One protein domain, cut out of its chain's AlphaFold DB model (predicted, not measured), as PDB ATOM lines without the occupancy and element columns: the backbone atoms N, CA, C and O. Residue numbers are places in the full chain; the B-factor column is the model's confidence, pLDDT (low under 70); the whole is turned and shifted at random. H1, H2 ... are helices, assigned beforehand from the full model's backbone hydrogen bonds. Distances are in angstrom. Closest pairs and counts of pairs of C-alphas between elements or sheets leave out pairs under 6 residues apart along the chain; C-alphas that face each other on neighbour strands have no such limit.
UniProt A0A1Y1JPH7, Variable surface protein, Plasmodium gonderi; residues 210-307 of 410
ATOM      1  N   GLU A 210     157.273 263.069 185.275       85.56
ATOM      2  CA  GLU A 210     157.283 261.971 184.298       85.56
ATOM      3  C   GLU A 210     158.677 261.684 183.716       85.56
ATOM      4  O   GLU A 210     159.061 260.527 183.595       85.56
ATOM      5  N   ASN A 211     159.478 262.719 183.442       85.38
ATOM      6  CA  ASN A 211     160.831 262.553 182.908       85.38
ATOM      7  C   ASN A 211     161.758 261.836 183.905       85.38
ATOM      8  O   ASN A 211     162.445 260.884 183.533       85.38
ATOM      9  N   ASP A 212     161.762 262.259 185.172       86.31
ATOM     10  CA  ASP A 212     162.564 261.612 186.215       86.31
ATOM     11  C   ASP A 212     162.072 260.175 186.457       86.31
ATOM     12  O   ASP A 212     162.881 259.262 186.618       86.31
ATOM     13  N   PHE A 213     160.752 259.954 186.432       88.50
ATOM     14  CA  PHE A 213     160.142 258.636 186.608       88.50
ATOM     15  C   PHE A 213     160.519 257.668 185.476       88.50
ATOM     16  O   PHE A 213     160.974 256.559 185.762       88.50
ATOM     17  N   GLU A 214     160.415 258.088 184.210       88.38
ATOM     18  CA  GLU A 214     160.911 257.321 183.060       88.38
ATOM     19  C   GLU A 214     162.401 256.987 183.206       88.38
ATOM     20  O   GLU A 214     162.816 255.852 182.969       88.38
ATOM     21  N   ASN A 215     163.213 257.968 183.606       89.00
ATOM     22  CA  ASN A 215     164.657 257.810 183.750       89.00
ATOM     23  C   ASN A 215     165.020 256.822 184.871       89.00
ATOM     24  O   ASN A 215     165.874 255.957 184.672       89.00
ATOM     25  N   MET A 216     164.346 256.897 186.025       90.81
ATOM     26  CA  MET A 216     164.497 255.920 187.111       90.81
ATOM     27  C   MET A 216     164.025 254.525 186.689       90.81
ATOM     28  O   MET A 216     164.700 253.546 186.994       90.81
ATOM     29  N   LYS A 217     162.904 254.421 185.963       91.44
ATOM     30  CA  LYS A 217     162.367 253.143 185.471       91.44
ATOM     31  C   LYS A 217     163.343 252.451 184.520       91.44
ATOM     32  O   LYS A 217     163.665 251.285 184.719       91.44
ATOM     33  N   LEU A 218     163.888 253.190 183.554       91.19
ATOM     34  CA  LEU A 218     164.898 252.685 182.621       91.19
ATOM     35  C   LEU A 218     166.197 252.252 183.334       91.19
ATOM     36  O   LEU A 218     166.775 251.228 182.970       91.19
ATOM     37  N   LEU A 219     166.648 252.978 184.369       92.25
ATOM     38  CA  LEU A 219     167.786 252.551 185.201       92.25
ATOM     39  C   LEU A 219     167.477 251.286 186.016       92.25
ATOM     40  O   LEU A 219     168.311 250.387 186.098       92.25
ATOM     41  N   TYR A 220     166.282 251.191 186.603       92.88
ATOM     42  CA  TYR A 220     165.847 250.003 187.340       92.88
ATOM     43  C   TYR A 220     165.795 248.770 186.420       92.88
ATOM     44  O   TYR A 220     166.311 247.711 186.776       92.88
ATOM     45  N   ASP A 221     165.246 248.915 185.209       91.75
ATOM     46  CA  ASP A 221     165.205 247.849 184.202       91.75
ATOM     47  C   ASP A 221     166.617 247.409 183.773       91.75
ATOM     48  O   ASP A 221     166.883 246.208 183.672       91.75
ATOM     49  N   LEU A 222     167.559 248.348 183.606       92.75
ATOM     50  CA  LEU A 222     168.971 248.033 183.360       92.75
ATOM     51  C   LEU A 222     169.603 247.205 184.486       92.75
ATOM     52  O   LEU A 222     170.257 246.197 184.205       92.75
ATOM     53  N   HIS A 223     169.390 247.588 185.748       92.06
ATOM     54  CA  HIS A 223     169.865 246.807 186.891       92.06
ATOM     55  C   HIS A 223     169.191 245.428 186.972       92.06
ATOM     56  O   HIS A 223     169.861 244.448 187.290       92.06
ATOM     57  N   ASN A 224     167.914 245.304 186.590       91.19
ATOM     58  CA  ASN A 224     167.230 244.011 186.510       91.19
ATOM     59  C   ASN A 224     167.862 243.088 185.460       91.19
ATOM     60  O   ASN A 224     168.121 241.913 185.722       91.19
ATOM     61  N   TYR A 225     168.141 243.617 184.267       91.81
ATOM     62  CA  TYR A 225     168.796 242.850 183.211       91.81
ATOM     63  C   TYR A 225     170.236 242.489 183.584       91.81
ATOM     64  O   TYR A 225     170.647 241.354 183.347       91.81
ATOM     65  N   TYR A 226     170.971 243.393 184.238       90.19
ATOM     66  CA  TYR A 226     172.279 243.093 184.821       90.19
ATOM     67  C   TYR A 226     172.211 241.930 185.822       90.19
ATOM     68  O   TYR A 226     172.944 240.957 185.655       90.19
ATOM     69  N   ASP A 227     171.305 241.985 186.805       88.12
ATOM     70  CA  ASP A 227     171.093 240.929 187.807       88.12
ATOM     71  C   ASP A 227     170.846 239.565 187.144       88.12
ATOM     72  O   ASP A 227     171.429 238.553 187.538       88.12
ATOM     73  N   LYS A 228     170.005 239.531 186.100       89.00
ATOM     74  CA  LYS A 228     169.705 238.308 185.344       89.00
ATOM     75  C   LYS A 228     170.943 237.765 184.621       89.00
ATOM     76  O   LYS A 228     171.244 236.581 184.764       89.00
ATOM     77  N   ILE A 229     171.705 238.605 183.912       88.88
ATOM     78  CA  ILE A 229     172.960 238.191 183.248       88.88
ATOM     79  C   ILE A 229     173.976 237.693 184.289       88.88
ATOM     80  O   ILE A 229     174.603 236.650 184.105       88.88
ATOM     81  N   ASN A 230     174.110 238.401 185.411       87.00
ATOM     82  CA  ASN A 230     175.005 238.042 186.504       87.00
ATOM     83  C   ASN A 230     174.643 236.672 187.111       87.00
ATOM     84  O   ASN A 230     175.521 235.835 187.333       87.00
ATOM     85  N   ASN A 231     173.349 236.393 187.293       85.94
ATOM     86  CA  ASN A 231     172.866 235.096 187.769       85.94
ATOM     87  C   ASN A 231     173.187 233.951 186.797       85.94
ATOM     88  O   ASN A 231     173.667 232.902 187.241       85.94
ATOM     89  N   TYR A 232     173.026 234.168 185.485       85.50
ATOM     90  CA  TYR A 232     173.489 233.221 184.466       85.50
ATOM     91  C   TYR A 232     174.989 232.940 184.598       85.50
ATOM     92  O   TYR A 232     175.395 231.778 184.648       85.50
ATOM     93  N   LEU A 233     175.817 233.985 184.695       84.56
ATOM     94  CA  LEU A 233     177.273 233.850 184.776       84.56
ATOM     95  C   LEU A 233     177.719 233.078 186.027       84.56
ATOM     96  O   LEU A 233     178.518 232.146 185.903       84.56
ATOM     97  N   TYR A 234     177.189 233.404 187.207       79.94
ATOM     98  CA  TYR A 234     177.673 232.856 188.477       79.94
ATOM     99  C   TYR A 234     176.954 231.586 188.946       79.94
ATOM    100  O   TYR A 234     177.623 230.611 189.292       79.94
ATOM    101  N   TYR A 235     175.619 231.563 188.956       73.75
ATOM    102  CA  TYR A 235     174.862 230.619 189.790       73.75
ATOM    103  C   TYR A 235     174.285 229.400 189.055       73.75
ATOM    104  O   TYR A 235     173.747 228.517 189.713       73.75
ATOM    105  N   ASN A 236     174.428 229.306 187.722       61.53
ATOM    106  CA  ASN A 236     173.776 228.274 186.882       61.53
ATOM    107  C   ASN A 236     172.236 228.267 186.986       61.53
ATOM    108  O   ASN A 236     171.605 227.293 186.580       61.53
ATOM    109  N   SER A 237     171.626 229.319 187.532       57.00
ATOM    110  CA  SER A 237     170.198 229.344 187.834       57.00
ATOM    111  C   SER A 237     169.372 229.582 186.567       57.00
ATOM    112  O   SER A 237     169.211 230.723 186.137       57.00
ATOM    113  N   ASN A 238     168.806 228.503 186.027       54.53
ATOM    114  CA  ASN A 238     167.626 228.547 185.155       54.53
ATOM    115  C   ASN A 238     166.320 228.504 185.976       54.53
ATOM    116  O   ASN A 238     165.250 228.356 185.397       54.53
ATOM    117  N   ASP A 239     166.412 228.560 187.310       49.72
ATOM    118  CA  ASP A 239     165.450 227.911 188.210       49.72
ATOM    119  C   ASP A 239     164.011 228.460 188.185       49.72
ATOM    120  O   ASP A 239     163.147 227.775 188.712       49.72
ATOM    121  N   ASP A 240     163.741 229.603 187.537       54.56
ATOM    122  CA  ASP A 240     162.383 230.111 187.239       54.56
ATOM    123  C   ASP A 240     162.357 231.090 186.024       54.56
ATOM    124  O   ASP A 240     161.572 232.040 185.992       54.56
ATOM    125  N   ASP A 241     163.244 230.942 185.023       63.72
ATOM    126  CA  ASP A 241     163.341 231.914 183.907       63.72
ATOM    127  C   ASP A 241     163.295 231.287 182.502       63.72
ATOM    128  O   ASP A 241     164.249 230.657 182.042       63.72
ATOM    129  N   ASP A 242     162.191 231.528 181.787       71.75
ATOM    130  CA  ASP A 242     161.940 231.034 180.424       71.75
ATOM    131  C   ASP A 242     162.863 231.640 179.345       71.75
ATOM    132  O   ASP A 242     162.818 231.224 178.182       71.75
ATOM    133  N   LYS A 243     163.658 232.672 179.668       89.00
ATOM    134  CA  LYS A 243     164.358 233.494 178.667       89.00
ATOM    135  C   LYS A 243     165.877 233.303 178.716       89.00
ATOM    136  O   LYS A 243     166.474 233.489 179.768       89.00
ATOM    137  N   PRO A 244     166.547 233.030 177.580       88.81
ATOM    138  CA  PRO A 244     167.989 232.784 177.557       88.81
ATOM    139  C   PRO A 244     168.803 234.036 177.917       88.81
ATOM    140  O   PRO A 244     168.363 235.162 177.688       88.81
ATOM    141  N   CYS A 245     170.050 233.854 178.370       89.12
ATOM    142  CA  CYS A 245     170.950 234.969 178.702       89.12
ATOM    143  C   CYS A 245     171.086 236.016 177.571       89.12
ATOM    144  O   CYS A 245     171.162 237.213 177.845       89.12
ATOM    145  N   SER A 246     171.053 235.595 176.299       90.44
ATOM    146  CA  SER A 246     171.086 236.500 175.138       90.44
ATOM    147  C   SER A 246     169.943 237.520 175.137       90.44
ATOM    148  O   SER A 246     170.203 238.696 174.900       90.44
ATOM    149  N   TYR A 247     168.716 237.123 175.503       92.56
ATOM    150  CA  TYR A 247     167.574 238.037 175.633       92.56
ATOM    151  C   TYR A 247     167.872 239.163 176.629       92.56
ATOM    152  O   TYR A 247     167.592 240.332 176.358       92.56
ATOM    153  N   TYR A 248     168.463 238.820 177.775       92.06
ATOM    154  CA  TYR A 248     168.793 239.789 178.816       92.06
ATOM    155  C   TYR A 248     169.914 240.740 178.390       92.06
ATOM    156  O   TYR A 248     169.818 241.940 178.650       92.06
ATOM    157  N   ILE A 249     170.920 240.250 177.660       91.50
ATOM    158  CA  ILE A 249     171.978 241.102 177.099       91.50
ATOM    159  C   ILE A 249     171.414 242.047 176.030       91.50
ATOM    160  O   ILE A 249     171.679 243.246 176.075       91.50
ATOM    161  N   GLU A 250     170.601 241.550 175.093       93.56
ATOM    162  CA  GLU A 250     169.974 242.377 174.053       93.56
ATOM    163  C   GLU A 250     169.052 243.450 174.638       93.56
ATOM    164  O   GLU A 250     169.069 244.597 174.184       93.56
ATOM    165  N   LYS A 251     168.289 243.107 175.681       94.81
ATOM    166  CA  LYS A 251     167.461 244.063 176.419       94.81
ATOM    167  C   LYS A 251     168.297 245.109 177.153       94.81
ATOM    168  O   LYS A 251     168.016 246.294 177.005       94.81
ATOM    169  N   CYS A 252     169.361 244.704 177.842       93.50
ATOM    170  CA  CYS A 252     170.305 245.627 178.471       93.50
ATOM    171  C   CYS A 252     170.903 246.611 177.442       93.50
ATOM    172  O   CYS A 252     170.837 247.823 177.630       93.50
ATOM    173  N   ILE A 253     171.370 246.110 176.290       92.00
ATOM    174  CA  ILE A 253     171.875 246.926 175.170       92.00
ATOM    175  C   ILE A 253     170.803 247.892 174.629       92.00
ATOM    176  O   ILE A 253     171.117 249.041 174.313       92.00
ATOM    177  N   SER A 254     169.554 247.433 174.488       92.81
ATOM    178  CA  SER A 254     168.418 248.241 174.013       92.81
ATOM    179  C   SER A 254     168.147 249.428 174.933       92.81
ATOM    180  O   SER A 254     168.094 250.565 174.466       92.81
ATOM    181  N   GLU A 255     167.996 249.182 176.235       91.69
ATOM    182  CA  GLU A 255     167.646 250.239 177.190       91.69
ATOM    183  C   GLU A 255     168.826 251.187 177.447       91.69
ATOM    184  O   GLU A 255     168.628 252.402 177.494       91.69
ATOM    185  N   TYR A 256     170.064 250.674 177.475       91.25
ATOM    186  CA  TYR A 256     171.279 251.488 177.605       91.25
ATOM    187  C   TYR A 256     171.344 252.591 176.541       91.25
ATOM    188  O   TYR A 256     171.572 253.759 176.853       91.25
ATOM    189  N   LYS A 257     171.054 252.243 175.281       90.88
ATOM    190  CA  LYS A 257     171.064 253.189 174.151       90.88
ATOM    191  C   LYS A 257     169.954 254.241 174.195       90.88
ATOM    192  O   LYS A 257     170.072 255.259 173.518       90.88
ATOM    193  N   LYS A 258     168.880 254.022 174.961       90.25
ATOM    194  CA  LYS A 258     167.840 255.042 175.197       90.25
ATOM    195  C   LYS A 258     168.263 256.041 176.273       90.25
ATOM    196  O   LYS A 258     167.857 257.196 176.219       90.25
ATOM    197  N   LEU A 259     169.056 255.585 177.240       87.31
ATOM    198  CA  LEU A 259     169.553 256.370 178.372       87.31
ATOM    199  C   LEU A 259     170.782 257.211 178.013       87.31
ATOM    200  O   LEU A 259     170.880 258.358 178.434       87.31
ATOM    201  N   GLU A 260     171.686 256.673 177.194       86.19
ATOM    202  CA  GLU A 260     172.907 257.342 176.727       86.19
ATOM    203  C   GLU A 260     172.697 258.792 176.227       86.19
ATOM    204  O   GLU A 260     173.324 259.697 176.786       86.19
ATOM    205  N   PRO A 261     171.781 259.086 175.278       87.06
ATOM    206  CA  PRO A 261     171.537 260.456 174.819       87.06
ATOM    207  C   PRO A 261     170.787 261.335 175.834       87.06
ATOM    208  O   PRO A 261     170.698 262.543 175.618       87.06
ATOM    209  N   LYS A 262     170.253 260.774 176.933       84.62
ATOM    210  CA  LYS A 262     169.610 261.541 178.016       84.62
ATOM    211  C   LYS A 262     170.623 262.141 179.009       84.62
ATOM    212  O   LYS A 262     170.209 262.904 179.878       84.62
ATOM    213  N   CYS A 263     171.930 261.881 178.858       80.56
ATOM    214  CA  CYS A 263     172.988 262.419 179.730       80.56
ATOM    215  C   CYS A 263     173.882 263.587 179.225       80.56
ATOM    216  O   CYS A 263     175.061 263.633 179.578       80.56
ATOM    217  N   PRO A 264     173.394 264.597 178.470       59.94
ATOM    218  CA  PRO A 264     174.228 265.683 177.946       59.94
ATOM    219  C   PRO A 264     174.341 266.899 178.901       59.94
ATOM    220  O   PRO A 264     174.162 268.038 178.473       59.94
ATOM    221  N   ASN A 265     174.698 266.669 180.173       54.72
ATOM    222  CA  ASN A 265     175.131 267.666 181.189       54.72
ATOM    223  C   ASN A 265     174.098 268.409 182.080       54.72
ATOM    224  O   ASN A 265     174.541 269.205 182.907       54.72
ATOM    225  N   ASN A 266     172.780 268.169 182.005       52.44
ATOM    226  CA  ASN A 266     171.804 268.917 182.840       52.44
ATOM    227  C   ASN A 266     171.209 268.162 184.048       52.44
ATOM    228  O   ASN A 266     170.826 268.817 185.016       52.44
ATOM    229  N   ASP A 267     171.143 266.826 184.038       65.19
ATOM    230  CA  ASP A 267     170.717 266.040 185.209       65.19
ATOM    231  C   ASP A 267     171.917 265.333 185.848       65.19
ATOM    232  O   ASP A 267     172.331 264.242 185.455       65.19
ATOM    233  N   VAL A 268     172.493 265.991 186.853       77.56
ATOM    234  CA  VAL A 268     173.683 265.513 187.567       77.56
ATOM    235  C   VAL A 268     173.415 264.203 188.323       77.56
ATOM    236  O   VAL A 268     174.338 263.412 188.510       77.56
ATOM    237  N   TYR A 269     172.179 263.943 188.759       79.75
ATOM    238  CA  TYR A 269     171.866 262.813 189.640       79.75
ATOM    239  C   TYR A 269     171.539 261.551 188.852       79.75
ATOM    240  O   TYR A 269     172.128 260.502 189.117       79.75
ATOM    241  N   PHE A 270     170.681 261.674 187.839       85.00
ATOM    242  CA  PHE A 270     170.436 260.607 186.875       85.00
ATOM    243  C   PHE A 270     171.738 260.158 186.202       85.00
ATOM    244  O   PHE A 270     172.021 258.962 186.153       85.00
ATOM    245  N   CYS A 271     172.575 261.101 185.752       86.06
ATOM    246  CA  CYS A 271     173.815 260.746 185.065       86.06
ATOM    247  C   CYS A 271     174.865 260.144 185.991       86.06
ATOM    248  O   CYS A 271     175.527 259.194 185.588       86.06
ATOM    249  N   LYS A 272     174.947 260.584 187.253       85.25
ATOM    250  CA  LYS A 272     175.775 259.906 188.259       85.25
ATOM    251  C   LYS A 272     175.324 258.457 188.482       85.25
ATOM    252  O   LYS A 272     176.168 257.567 188.492       85.25
ATOM    253  N   ALA A 273     174.020 258.204 188.614       88.06
ATOM    254  CA  ALA A 273     173.491 256.845 188.753       88.06
ATOM    255  C   ALA A 273     173.750 255.990 187.493       88.06
ATOM    256  O   ALA A 273     174.152 254.831 187.595       88.06
ATOM    257  N   PHE A 274     173.597 256.570 186.299       88.94
ATOM    258  CA  PHE A 274     173.901 255.892 185.038       88.94
ATOM    259  C   PHE A 274     175.401 255.599 184.867       88.94
ATOM    260  O   PHE A 274     175.764 254.523 184.396       88.94
ATOM    261  N   ASP A 275     176.287 256.502 185.288       85.88
ATOM    262  CA  ASP A 275     177.735 256.276 185.272       85.88
ATOM    263  C   ASP A 275     178.150 255.182 186.270       85.88
ATOM    264  O   ASP A 275     178.947 254.311 185.923       85.88
ATOM    265  N   GLU A 276     177.558 255.136 187.468       84.69
ATOM    266  CA  GLU A 276     177.745 254.025 188.417       84.69
ATOM    267  C   GLU A 276     177.281 252.672 187.832       84.69
ATOM    268  O   GLU A 276     177.965 251.651 187.987       84.69
ATOM    269  N   PHE A 277     176.189 252.656 187.060       87.56
ATOM    270  CA  PHE A 277     175.792 251.473 186.289       87.56
ATOM    271  C   PHE A 277     176.811 251.104 185.193       87.56
ATOM    272  O   PHE A 277     177.134 249.924 185.040       87.56
ATOM    273  N   LYS A 278     177.394 252.079 184.473       87.31
ATOM    274  CA  LYS A 278     178.473 251.807 183.498       87.31
ATOM    275  C   LYS A 278     179.655 251.107 184.157       87.31
ATOM    276  O   LYS A 278     180.140 250.133 183.591       87.31
ATOM    277  N   TYR A 279     180.090 251.547 185.345       81.88
ATOM    278  CA  TYR A 279     181.139 250.861 186.116       81.88
ATOM    279  C   TYR A 279     180.747 249.419 186.452       81.88
ATOM    280  O   TYR A 279     181.539 248.504 186.236       81.88
ATOM    281  N   THR A 280     179.506 249.210 186.890       82.38
ATOM    282  CA  THR A 280     178.958 247.884 187.214       82.38
ATOM    283  C   THR A 280     178.968 246.941 185.995       82.38
ATOM    284  O   THR A 280     179.341 245.774 186.115       82.38
ATOM    285  N   LEU A 281     178.678 247.448 184.789       83.69
ATOM    286  CA  LEU A 281     178.827 246.690 183.537       83.69
ATOM    287  C   LEU A 281     180.280 246.309 183.203       83.69
ATOM    288  O   LEU A 281     180.494 245.269 182.575       83.69
ATOM    289  N   ARG A 282     181.280 247.110 183.602       78.69
ATOM    290  CA  ARG A 282     182.697 246.803 183.319       78.69
ATOM    291  C   ARG A 282     183.150 245.551 184.059       78.69
ATOM    292  O   ARG A 282     183.793 244.698 183.453       78.69
ATOM    293  N   GLU A 283     182.755 245.406 185.323       73.88
ATOM    294  CA  GLU A 283     183.055 244.224 186.144       73.88
ATOM    295  C   GLU A 283     182.537 242.931 185.489       73.88
ATOM    296  O   GLU A 283     183.253 241.933 185.397       73.88
ATOM    297  N   LEU A 284     181.324 242.971 184.927       75.31
ATOM    298  CA  LEU A 284     180.703 241.829 184.252       75.31
ATOM    299  C   LEU A 284     181.492 241.360 183.018       75.31
ATOM    300  O   LEU A 284     181.541 240.157 182.746       75.31
ATOM    301  N   TYR A 285     182.171 242.266 182.305       69.94
ATOM    302  CA  TYR A 285     183.026 241.890 181.177       69.94
ATOM    303  C   TYR A 285     184.208 241.009 181.606       69.94
ATOM    304  O   TYR A 285     184.446 239.974 180.979       69.94
ATOM    305  N   PHE A 286     184.900 241.352 182.700       68.62
ATOM    306  CA  PHE A 286     186.004 240.537 183.223       68.62
ATOM    307  C   PHE A 286     185.558 239.104 183.523       68.62
ATOM    308  O   PHE A 286     186.243 238.154 183.157       68.62
ATOM    309  N   VAL A 287     184.385 238.951 184.142       68.50
ATOM    310  CA  VAL A 287     183.794 237.649 184.492       68.50
ATOM    311  C   VAL A 287     183.386 236.867 183.242       68.50
ATOM    312  O   VAL A 287     183.584 235.653 183.173       68.50
ATOM    313  N   SER A 288     182.844 237.559 182.235       68.69
ATOM    314  CA  SER A 288     182.343 236.942 181.003       68.69
ATOM    315  C   SER A 288     183.416 236.175 180.221       68.69
ATOM    316  O   SER A 288     183.127 235.110 179.680       68.69
ATOM    317  N   ASN A 289     184.673 236.632 180.260       65.44
ATOM    318  CA  ASN A 289     185.806 235.967 179.603       65.44
ATOM    319  C   ASN A 289     186.116 234.561 180.162       65.44
ATOM    320  O   ASN A 289     186.842 233.798 179.528       65.44
ATOM    321  N   TYR A 290     185.557 234.199 181.324       66.25
ATOM    322  CA  TYR A 290     185.744 232.900 181.978       66.25
ATOM    323  C   TYR A 290     184.476 232.025 181.980       66.25
ATOM    324  O   TYR A 290     184.465 230.967 182.612       66.25
ATOM    325  N   SER A 291     183.401 232.440 181.297       69.44
ATOM    326  CA  SER A 291     182.100 231.759 181.325       69.44
ATOM    327  C   SER A 291     181.514 231.575 179.925       69.44
ATOM    328  O   SER A 291     181.258 232.534 179.207       69.44
ATOM    329  N   ASN A 292     181.216 230.328 179.556       72.50
ATOM    330  CA  ASN A 292     180.569 229.970 178.289       72.50
ATOM    331  C   ASN A 292     179.026 229.941 178.365       72.50
ATOM    332  O   ASN A 292     178.377 229.420 177.461       72.50
ATOM    333  N   LYS A 293     178.435 230.452 179.453       78.94
ATOM    334  CA  LYS A 293     176.987 230.375 179.740       78.94
ATOM    335  C   LYS A 293     176.156 231.449 179.029       78.94
ATOM    336  O   LYS A 293     174.940 231.328 178.928       78.94
ATOM    337  N   CYS A 294     176.816 232.502 178.561       84.62
ATOM    338  CA  CYS A 294     176.234 233.635 177.852       84.62
ATOM    339  C   CYS A 294     177.031 233.879 176.565       84.62
ATOM    340  O   CYS A 294     178.204 233.516 176.479       84.62
ATOM    341  N   GLU A 295     176.418 234.496 175.554       86.25
ATOM    342  CA  GLU A 295     177.081 234.686 174.263       86.25
ATOM    343  C   GLU A 295     178.179 235.762 174.343       86.25
ATOM    344  O   GLU A 295     177.903 236.949 174.531       86.25
ATOM    345  N   ALA A 296     179.438 235.349 174.165       82.75
ATOM    346  CA  ALA A 296     180.602 236.227 174.294       82.75
ATOM    347  C   ALA A 296     180.592 237.421 173.317       82.75
ATOM    348  O   ALA A 296     181.092 238.494 173.652       82.75
ATOM    349  N   SER A 297     179.989 237.269 172.131       85.25
ATOM    350  CA  SER A 297     179.833 238.346 171.139       85.25
ATOM    351  C   SER A 297     178.953 239.492 171.678       85.25
ATOM    352  O   SER A 297     179.309 240.668 171.567       85.25
ATOM    353  N   LEU A 298     177.832 239.148 172.323       87.00
ATOM    354  CA  LEU A 298     176.869 240.081 172.900       87.00
ATOM    355  C   LEU A 298     177.430 240.727 174.170       87.00
ATOM    356  O   LEU A 298     177.263 241.929 174.367       87.00
ATOM    357  N   LEU A 299     178.153 239.961 174.992       84.88
ATOM    358  CA  LEU A 299     178.858 240.469 176.175       84.88
ATOM    359  C   LEU A 299     179.957 241.470 175.788       84.88
ATOM    360  O   LEU A 299     180.051 242.539 176.391       84.88
ATOM    361  N   LYS A 300     180.731 241.182 174.733       82.44
ATOM    362  CA  LYS A 300     181.712 242.119 174.161       82.44
ATOM    363  C   LYS A 300     181.038 243.406 173.677       82.44
ATOM    364  O   LYS A 300     181.486 244.487 174.032       82.44
ATOM    365  N   LYS A 301     179.925 243.297 172.948       87.50
ATOM    366  CA  LYS A 301     179.142 244.446 172.463       87.50
ATOM    367  C   LYS A 301     178.564 245.303 173.600       87.50
ATOM    368  O   LYS A 301     178.544 246.524 173.491       87.50
ATOM    369  N   LEU A 302     178.106 244.686 174.692       86.00
ATOM    370  CA  LEU A 302     177.645 245.393 175.896       86.00
ATOM    371  C   LEU A 302     178.808 246.103 176.618       86.00
ATOM    372  O   LEU A 302     178.665 247.245 177.045       86.00
ATOM    373  N   SER A 303     179.970 245.453 176.691       81.50
ATOM    374  CA  SER A 303     181.212 246.001 177.254       81.50
ATOM    375  C   SER A 303     181.756 247.198 176.454       81.50
ATOM    376  O   SER A 303     182.114 248.231 177.022       81.50
ATOM    377  N   GLU A 304     181.738 247.112 175.120       83.19
ATOM    378  CA  GLU A 304     182.098 248.209 174.211       83.19
ATOM    379  C   GLU A 304     181.204 249.442 174.429       83.19
ATOM    380  O   GLU A 304     181.719 250.554 174.521       83.19
ATOM    381  N   LEU A 305     179.889 249.257 174.612       83.69
ATOM    382  CA  LEU A 305     178.953 250.353 174.916       83.69
ATOM    383  C   LEU A 305     179.217 251.018 176.279       83.69
ATOM    384  O   LEU A 305     179.009 252.220 176.422       83.69
ATOM    385  N   ALA A 306     179.717 250.271 177.268       77.62
ATOM    386  CA  ALA A 306     180.127 250.810 178.570       77.62
ATOM    387  C   ALA A 306     181.515 251.503 178.550       77.62
ATOM    388  O   ALA A 306     182.043 251.883 179.606       77.62
ATOM    389  N   GLY A 307     182.131 251.665 177.371       73.19
ATOM    390  CA  GLY A 307     183.436 252.312 177.197       73.19
ATOM    391  C   GLY A 307     184.603 251.504 177.771       73.19
ATOM    392  O   GLY A 307     185.555 252.078 178.291       73.19
TER     393      GLY A 307
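This is residues 210 to 307 of the 410 residues of the protein "Variable surface protein" of Plasmodium gonderi (UniProt A0A1Y1JPH7). Two helical hairpins, H1 with H2 and H3 with H4, lie side by side as an up-and-down bundle, each helix running against the one before; short H4 covers only part of its neighbours. The 98 printed residues, with four named helices in order H1 to H4 and no named strand, are all helix in class. The whole is compact, with radius of gyration of the C-alphas 13.6 A and spans of 40 by 27 by 17 A.

H1, residues 210 to 235, touches H2, residues 245 to 262, at a shallow tilt of 30 degrees, opposite ways; their closest C-alphas, Tyr 225 and Tyr 248, are 5.4 A apart. H3, residues 268 to 288, touches H1 at 15 degrees, the same way, closest at C-alphas Leu 219 and Phe 274, 7.0 A. H4, residues 296 to 305, touches residues 246 to 253 of H2, closest at C-alphas Ile 253 and Leu 302, 6.0 A. H1 and H4 are apart. Every O i to N i+4 pair is within hydrogen-bond range in H1 and H4, against 11 of 14 in H2 and 15 of 17 in H3.

H1 spans 36.4 A from C-alpha 210 at (157.283, 261.971, 184.298), H2 26.6 A, H3 30.6 A, and H4 14.2 A to C-alpha 305 at (178.953, 250.353, 174.916).

The printed part has no cut and no long link. pLDDT is under 70 at residues 236 to 241, 264 to 267 and 285 to 291.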